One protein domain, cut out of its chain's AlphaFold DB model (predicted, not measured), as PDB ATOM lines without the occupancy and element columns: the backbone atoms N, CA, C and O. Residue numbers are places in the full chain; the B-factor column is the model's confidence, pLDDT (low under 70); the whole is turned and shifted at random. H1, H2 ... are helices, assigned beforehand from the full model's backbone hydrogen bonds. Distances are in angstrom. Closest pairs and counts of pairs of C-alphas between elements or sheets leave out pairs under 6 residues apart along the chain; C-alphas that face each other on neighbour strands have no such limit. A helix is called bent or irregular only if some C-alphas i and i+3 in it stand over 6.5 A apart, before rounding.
ATOM      1  N   LEU A  14      88.404  93.128  77.504       80.69
ATOM      2  CA  LEU A  14      88.966  94.180  78.357       80.69
ATOM      3  C   LEU A  14      90.301  93.765  78.990       80.69
ATOM      4  O   LEU A  14      91.200  94.595  79.079       80.69
ATOM      5  N   ALA A  15      90.442  92.515  79.437       84.94
ATOM      6  CA  ALA A  15      91.697  92.013  79.994       84.94
ATOM      7  C   ALA A  15      92.806  91.981  78.930       84.94
ATOM      8  O   ALA A  15      93.915  92.436  79.204       84.94
ATOM      9  N   ASP A  16      92.484  91.541  77.713       82.50
ATOM     10  CA  ASP A  16      93.420  91.481  76.589       82.50
ATOM     11  C   ASP A  16      93.795  92.887  76.089       82.50
ATOM     12  O   ASP A  16      94.975  93.175  75.881       82.50
ATOM     13  N   ALA A  17      92.827  93.809  75.986       83.88
ATOM     14  CA  ALA A  17      93.103  95.209  75.653       83.88
ATOM     15  C   ALA A  17      93.962  95.909  76.723       83.88
ATOM     16  O   ALA A  17      94.881  96.654  76.390       83.88
ATOM     17  N   VAL A  18      93.706  95.649  78.010       81.50
ATOM     18  CA  VAL A  18      94.518  96.184  79.115       81.50
ATOM     19  C   VAL A  18      95.914  95.558  79.132       81.50
ATOM     20  O   VAL A  18      96.881  96.269  79.393       81.50
ATOM     21  N   ALA A  19      96.059  94.268  78.819       81.69
ATOM     22  CA  ALA A  19      97.364  93.618  78.707       81.69
ATOM     23  C   ALA A  19      98.196  94.199  77.550       81.69
ATOM     24  O   ALA A  19      99.391  94.442  77.734       81.69
ATOM     25  N   ALA A  20      97.564  94.475  76.403       80.06
ATOM     26  CA  ALA A  20      98.191  95.139  75.262       80.06
ATOM     27  C   ALA A  20      98.614  96.587  75.583       80.06
ATOM     28  O   ALA A  20      99.737  96.974  75.283       80.06
ATOM     29  N   GLU A  21      97.763  97.369  76.257       82.50
ATOM     30  CA  GLU A  21      98.062  98.766  76.617       82.50
ATOM     31  C   GLU A  21      99.133  98.883  77.725       82.50
ATOM     32  O   GLU A  21      99.989  99.767  77.690       82.50
ATOM     33  N   ILE A  22      99.122  97.983  78.719       84.00
ATOM     34  CA  ILE A  22     100.097  97.978  79.830       84.00
ATOM     35  C   ILE A  22     101.470  97.441  79.399       84.00
ATOM     36  O   ILE A  22     102.475  97.752  80.046       84.00
ATOM     37  N   THR A  23     101.534  96.661  78.317       80.81
ATOM     38  CA  THR A  23     102.766  96.047  77.807       80.81
ATOM     39  C   THR A  23     103.219  96.765  76.534       80.81
ATOM     40  O   THR A  23     103.027  96.230  75.445       80.81
ATOM     41  N   PRO A  24     103.842  97.961  76.617       76.00
ATOM     42  CA  PRO A  24     104.330  98.632  75.420       76.00
ATOM     43  C   PRO A  24     105.334  97.737  74.682       76.00
ATOM     44  O   PRO A  24     106.132  97.033  75.311       76.00
ATOM     45  N   ASP A  25     105.338  97.810  73.348       81.06
ATOM     46  CA  ASP A  25     106.149  96.954  72.459       81.06
ATOM     47  C   ASP A  25     107.654  96.947  72.801       81.06
ATOM     48  O   ASP A  25     108.391  96.014  72.481       81.06
ATOM     49  N   ASN A  26     108.136  97.989  73.487       85.56
ATOM     50  CA  ASN A  26     109.524  98.121  73.925       85.56
ATOM     51  C   ASN A  26     109.875  97.345  75.213       85.56
ATOM     52  O   ASN A  26     111.042  97.365  75.617       85.56
ATOM     53  N   THR A  27     108.922  96.679  75.874       85.19
ATOM     54  CA  THR A  27     109.160  95.946  77.132       85.19
ATOM     55  C   THR A  27     110.195  94.841  76.952       85.19
ATOM     56  O   THR A  27     111.202  94.833  77.662       85.19
ATOM     57  N   LEU A  28     110.008  93.950  75.974       89.31
ATOM     58  CA  LEU A  28     110.926  92.837  75.707       89.31
ATOM     59  C   LEU A  28     112.337  93.317  75.339       89.31
ATOM     60  O   LEU A  28     113.319  92.770  75.836       89.31
ATOM     61  N   ASP A  29     112.459  94.375  74.534       90.69
ATOM     62  CA  ASP A  29     113.753  94.985  74.198       90.69
ATOM     63  C   ASP A  29     114.412  95.646  75.426       90.69
ATOM     64  O   ASP A  29     115.615  95.502  75.649       90.69
ATOM     65  N   THR A  30     113.625  96.290  76.293       93.00
ATOM     66  CA  THR A  30     114.112  96.869  77.557       93.00
ATOM     67  C   THR A  30     114.612  95.786  78.517       93.00
ATOM     68  O   THR A  30     115.692  95.940  79.097       93.00
ATOM     69  N   TYR A  31     113.893  94.666  78.641       91.50
ATOM     70  CA  TYR A  31     114.333  93.499  79.412       91.50
ATOM     71  C   TYR A  31     115.561  92.819  78.793       91.50
ATOM     72  O   TYR A  31     116.511  92.513  79.507       91.50
ATOM     73  N   ALA A  32     115.621  92.651  77.469       93.50
ATOM     74  CA  ALA A  32     116.791  92.086  76.795       93.50
ATOM     75  C   ALA A  32     118.042  92.972  76.965       93.50
ATOM     76  O   ALA A  32     119.153  92.468  77.165       93.50
ATOM     77  N   LYS A  33     117.879  94.301  76.928       95.06
ATOM     78  CA  LYS A  33     118.952  95.274  77.180       95.06
ATOM     79  C   LYS A  33     119.422  95.250  78.632       95.06
ATOM     80  O   LYS A  33     120.632  95.197  78.857       95.06
ATOM     81  N   SER A  34     118.509  95.258  79.605       94.25
ATOM     82  CA  SER A  34     118.875  95.203  81.028       94.25
ATOM     83  C   SER A  34     119.508  93.858  81.402       94.25
ATOM     84  O   SER A  34     120.525  93.846  82.097       94.25
ATOM     85  N   TRP A  35     119.024  92.746  80.838       95.56
ATOM     86  CA  TRP A  35     119.621  91.420  81.011       95.56
ATOM     87  C   TRP A  35     121.064  91.356  80.492       95.56
ATOM     88  O   TRP A  35     121.956  90.913  81.209       95.56
ATOM     89  N   ARG A  36     121.352  91.908  79.303       97.12
ATOM     90  CA  ARG A  36     122.735  92.000  78.781       97.12
ATOM     91  C   ARG A  36     123.672  92.802  79.693       97.12
ATOM     92  O   ARG A  36     124.868  92.508  79.737       97.12
ATOM     93  N   VAL A  37     123.164  93.814  80.400       97.00
ATOM     94  CA  VAL A  37     123.938  94.566  81.404       97.00
ATOM     95  C   VAL A  37     124.155  93.717  82.661       97.00
ATOM     96  O   VAL A  37     125.280  93.666  83.155       97.00
ATOM     97  N   TRP A  38     123.126  93.003  83.126       95.38
ATOM     98  CA  TRP A  38     123.203  92.080  84.263       95.38
ATOM     99  C   TRP A  38     124.219  90.952  84.037       95.38
ATOM    100  O   TRP A  38     125.139  90.802  84.836       95.38
ATOM    101  N   THR A  39     124.158  90.236  82.909       96.19
ATOM    102  CA  THR A  39     125.118  89.165  82.575       96.19
ATOM    103  C   THR A  39     126.566  89.667  82.592       96.19
ATOM    104  O   THR A  39     127.449  88.996  83.123       96.19
ATOM    105  N   ARG A  40     126.821  90.871  82.056       97.19
ATOM    106  CA  ARG A  40     128.154  91.500  82.075       97.19
ATOM    107  C   ARG A  40     128.594  91.904  83.482       97.19
ATOM    108  O   ARG A  40     129.775  91.793  83.789       97.19
ATOM    109  N   PHE A  41     127.668  92.373  84.316       94.75
ATOM    110  CA  PHE A  41     127.934  92.695  85.715       94.75
ATOM    111  C   PHE A  41     128.313  91.438  86.505       94.75
ATOM    112  O   PHE A  41     129.379  91.419  87.117       94.75
ATOM    113  N   CYS A  42     127.512  90.373  86.414       95.81
ATOM    114  CA  CYS A  42     127.783  89.072  87.029       95.81
ATOM    115  C   CYS A  42     129.147  88.509  86.607       95.81
ATOM    116  O   CYS A  42     129.979  88.222  87.462       95.81
ATOM    117  N   ALA A  43     129.437  88.470  85.302       95.69
ATOM    118  CA  ALA A  43     130.724  87.994  84.786       95.69
ATOM    119  C   ALA A  43     131.930  88.844  85.243       95.69
ATOM    120  O   ALA A  43     133.027  88.323  85.399       95.69
ATOM    121  N   ALA A  44     131.746  90.148  85.474       96.38
ATOM    122  CA  ALA A  44     132.801  91.040  85.965       96.38
ATOM    123  C   ALA A  44     132.968  91.036  87.500       96.38
ATOM    124  O   ALA A  44     133.890  91.674  88.012       96.38
ATOM    125  N   THR A  45     132.063  90.376  88.228       93.94
ATOM    126  CA  THR A  45     132.026  90.327  89.702       93.94
ATOM    127  C   THR A  45     132.102  88.911  90.270       93.94
ATOM    128  O   THR A  45     132.112  88.769  91.488       93.94
ATOM    129  N   ASP A  46     132.186  87.902  89.397       94.31
ATOM    130  CA  ASP A  46     132.140  86.473  89.723       94.31
ATOM    131  C   ASP A  46     130.883  86.070  90.522       94.31
ATOM    132  O   ASP A  46     130.916  85.256  91.440       94.31
ATOM    133  N   LEU A  47     129.746  86.693  90.183       93.69
ATOM    134  CA  LEU A  47     128.445  86.400  90.787       93.69
ATOM    135  C   LEU A  47     127.621  85.459  89.891       93.69
ATOM    136  O   LEU A  47     127.538  85.691  88.678       93.69
ATOM    137  N   PRO A  48     126.934  84.448  90.450       93.12
ATOM    138  CA  PRO A  48     126.050  83.581  89.678       93.12
ATOM    139  C   PRO A  48     124.850  84.369  89.129       93.12
ATOM    140  O   PRO A  48     124.166  85.102  89.842       93.12
ATOM    141  N   GLN A  49     124.561  84.191  87.836       91.00
ATOM    142  CA  GLN A  49     123.590  85.015  87.094       91.00
ATOM    143  C   GLN A  49     122.147  84.928  87.621       91.00
ATOM    144  O   GLN A  49     121.344  85.823  87.354       91.00
ATOM    145  N   LEU A  50     121.815  83.862  88.356       89.06
ATOM    146  CA  LEU A  50     120.488  83.617  88.925       89.06
ATOM    147  C   LEU A  50     120.319  84.186  90.344       89.06
ATOM    148  O   LEU A  50     119.188  84.319  90.806       89.06
ATOM    149  N   GLU A  51     121.393  84.616  91.019       76.56
ATOM    150  CA  GLU A  51     121.306  85.273  92.335       76.56
ATOM    151  C   GLU A  51     120.956  86.765  92.230       76.56
ATOM    152  O   GLU A  51     121.480  87.619  92.950       76.56
ATOM    153  N   GLY A  52     119.942  87.079  91.419       68.75
ATOM    154  CA  GLY A  52     119.152  88.311  91.531       68.75
ATOM    155  C   GLY A  52     118.301  88.363  92.813       68.75
ATOM    156  O   GLY A  52     117.274  89.041  92.857       68.75
ATOM    157  N   SER A  53     118.691  87.622  93.856       55.44
ATOM    158  CA  SER A  53     118.060  87.664  95.165       55.44
ATOM    159  C   SER A  53     118.232  89.069  95.750       55.44
ATOM    160  O   SER A  53     119.273  89.714  95.611       55.44
ATOM    161  N   ARG A  54     117.189  89.573  96.419       55.84
ATOM    162  CA  ARG A  54     117.076  90.983  96.851       55.84
ATOM    163  C   ARG A  54     118.207  91.481  97.775       55.84
ATOM    164  O   ARG A  54     118.230  92.665  98.092       55.84
ATOM    165  N   GLY A  55     119.121  90.613  98.220       57.66
ATOM    166  CA  GLY A  55     120.291  90.944  99.039       57.66
ATOM    167  C   GLY A  55     121.580  91.277  98.268       57.66
ATOM    168  O   GLY A  55     122.366  92.098  98.743       57.66
ATOM    169  N   SER A  56     121.816  90.668  97.098       60.50
ATOM    170  CA  SER A  56     123.121  90.726  96.406       60.50
ATOM    171  C   SER A  56     123.359  92.067  95.700       60.50
ATOM    172  O   SER A  56     124.459  92.632  95.749       60.50
ATOM    173  N   TRP A  57     122.309  92.614  95.076       63.53
ATOM    174  CA  TRP A  57     122.421  93.761  94.178       63.53
ATOM    175  C   TRP A  57     122.778  95.059  94.912       63.53
ATOM    176  O   TRP A  57     123.711  95.755  94.516       63.53
ATOM    177  N   TRP A  58     122.118  95.370  96.034       65.25
ATOM    178  CA  TRP A  58     122.370  96.628  96.754       65.25
ATOM    179  C   TRP A  58     123.712  96.661  97.497       65.25
ATOM    180  O   TRP A  58     124.281  97.739  97.660       65.25
ATOM    181  N   ARG A  59     124.249  95.505  97.921       61.00
ATOM    182  CA  ARG A  59     125.561  95.432  98.592       61.00
ATOM    183  C   ARG A  59     126.732  95.558  97.615       61.00
ATOM    184  O   ARG A  59     127.720  96.210  97.938       61.00
ATOM    185  N   SER A  60     126.634  94.958  96.427       66.00
ATOM    186  CA  SER A  60     127.744  94.894  95.456       66.00
ATOM    187  C   SER A  60     127.831  96.110  94.520       66.00
ATOM    188  O   SER A  60     128.930  96.529  94.134       66.00
ATOM    189  N   TRP A  61     126.692  96.721  94.179       67.81
ATOM    190  CA  TRP A  61     126.613  97.792  93.179       67.81
ATOM    191  C   TRP A  61     127.434  99.059  93.510       67.81
ATOM    192  O   TRP A  61     128.185  99.509  92.635       67.81
ATOM    193  N   PRO A  62     127.406  99.620  94.744       71.88
ATOM    194  CA  PRO A  62     128.173 100.830  95.065       71.88
ATOM    195  C   PRO A  62     129.687 100.637  94.890       71.88
ATOM    196  O   PRO A  62     130.380 101.519  94.373       71.88
ATOM    197  N   GLY A  63     130.197  99.455  95.255       73.12
ATOM    198  CA  GLY A  63     131.607  99.093  95.097       73.12
ATOM    199  C   GLY A  63     132.037  99.012  93.629       73.12
ATOM    200  O   GLY A  63     133.109  99.506  93.268       73.12
ATOM    201  N   CYS A  64     131.180  98.464  92.764       66.00
ATOM    202  CA  CYS A  64     131.455  98.346  91.332       66.00
ATOM    203  C   CYS A  64     131.462  99.707  90.626       66.00
ATOM    204  O   CYS A  64     132.418 100.013  89.908       66.00
ATOM    205  N   CYS A  65     130.480 100.575  90.890       64.75
ATOM    206  CA  CYS A  65     130.464 101.937  90.343       64.75
ATOM    207  C   CYS A  65     131.697 102.753  90.782       64.75
ATOM    208  O   CYS A  65     132.309 103.452  89.965       64.75
ATOM    209  N   ALA A  66     132.125 102.616  92.043       66.81
ATOM    210  CA  ALA A  66     133.326 103.274  92.567       66.81
ATOM    211  C   ALA A  66     134.649 102.700  92.010       66.81
ATOM    212  O   ALA A  66     135.666 103.405  91.987       66.81
ATOM    213  N   ARG A  67     134.660 101.434  91.563       66.50
ATOM    214  CA  ARG A  67     135.808 100.789  90.900       66.50
ATOM    215  C   ARG A  67     135.896 101.194  89.424       66.50
ATOM    216  O   ARG A  67     136.954 101.653  88.999       66.50
ATOM    217  N   ALA A  68     134.789 101.136  88.682       64.50
ATOM    218  CA  ALA A  68     134.715 101.565  87.279       64.50
ATOM    219  C   ALA A  68     135.090 103.051  87.097       64.50
ATOM    220  O   ALA A  68     135.832 103.416  86.185       64.50
ATOM    221  N   SER A  69     134.666 103.909  88.031       60.97
ATOM    222  CA  SER A  69     135.039 105.333  88.046       60.97
ATOM    223  C   SER A  69     136.541 105.572  88.276       60.97
ATOM    224  O   SER A  69     137.075 106.600  87.860       60.97
TER     225      SER A  69
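What this domain is: This is residues 14 to 69 of the 309 residues of an uncharacterized protein of Actinobacteria bacterium OV450 (UniProt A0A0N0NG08). A long arm with a step in it leads into a small body: H1, the tight link after it and residues 27 to 34 of H2 stick out, while the rest of H2, the loop of residues 46 to 55 and H3 make the body. Past the end of H2 the loop folds back, and H3 then runs crosswise near the later part of H2 without a close contact. The printed part has 56 residues with three named helices, H1, H2 and H3 in chain order, and no named strand; the class is all helix. It is only just extended, close to loose, with a radius of gyration of the C-alphas of 15.7 A. The C-alphas span 48 by 21 by 17 A, and the free arm makes much of the length.

Where its parts are: H1 takes in residues 14 to 22, from C-alpha 14 at (88.966, 94.180, 78.357), and measures 11.9 A from first to last C-alpha. H2, residues 27 to 45, is the longest helix with 19 residues and 26.7 A; it begins with C-alpha 27 at (109.160, 95.946, 77.132). H3, residues 56 to 69, measures 20.6 A and ends with C-alpha 69 at (135.039, 105.333, 88.046). H3 is only just irregular: C-alphas 59 and 62 are 7.0 A apart, and its line is a rough one.

How they stand to each other: H1 touches no helix. It is apart from H2, which follows after a tight link of 4 residues, and it is apart from H3. H2 and H3 are near each other: 7 pairs of their C-alphas are within 10 A, and the closest pair is 8.2 A apart. The link between them is short but not tight, with 10 residues. In H1 and H2 every O i to N i+4 pair is within hydrogen-bond range; in H3 it is 8 of 10.

The domain as a whole: The two C-alphas farthest apart are those of Leu 14 and Arg 67, at 48.9 A, and the first and last printed C-alphas, of Leu 14 and Ser 69, are 48.4 A apart. Residues 14 to 34 stand free, of which 14 to 22 belong to H1 and 27 to 34 belong to H2. Without them the body has 35 residues, spans 26 by 20 by 15 A and has a radius of gyration of 9.4 A. The printed part has no cut, and neither link is long. The mean pLDDT of the printed part is 81.2; it is under 70 in 16 residues, 52 to 61 and 64 to 69. The mean is 94 in H2, 82 in H1 and 66 in H3.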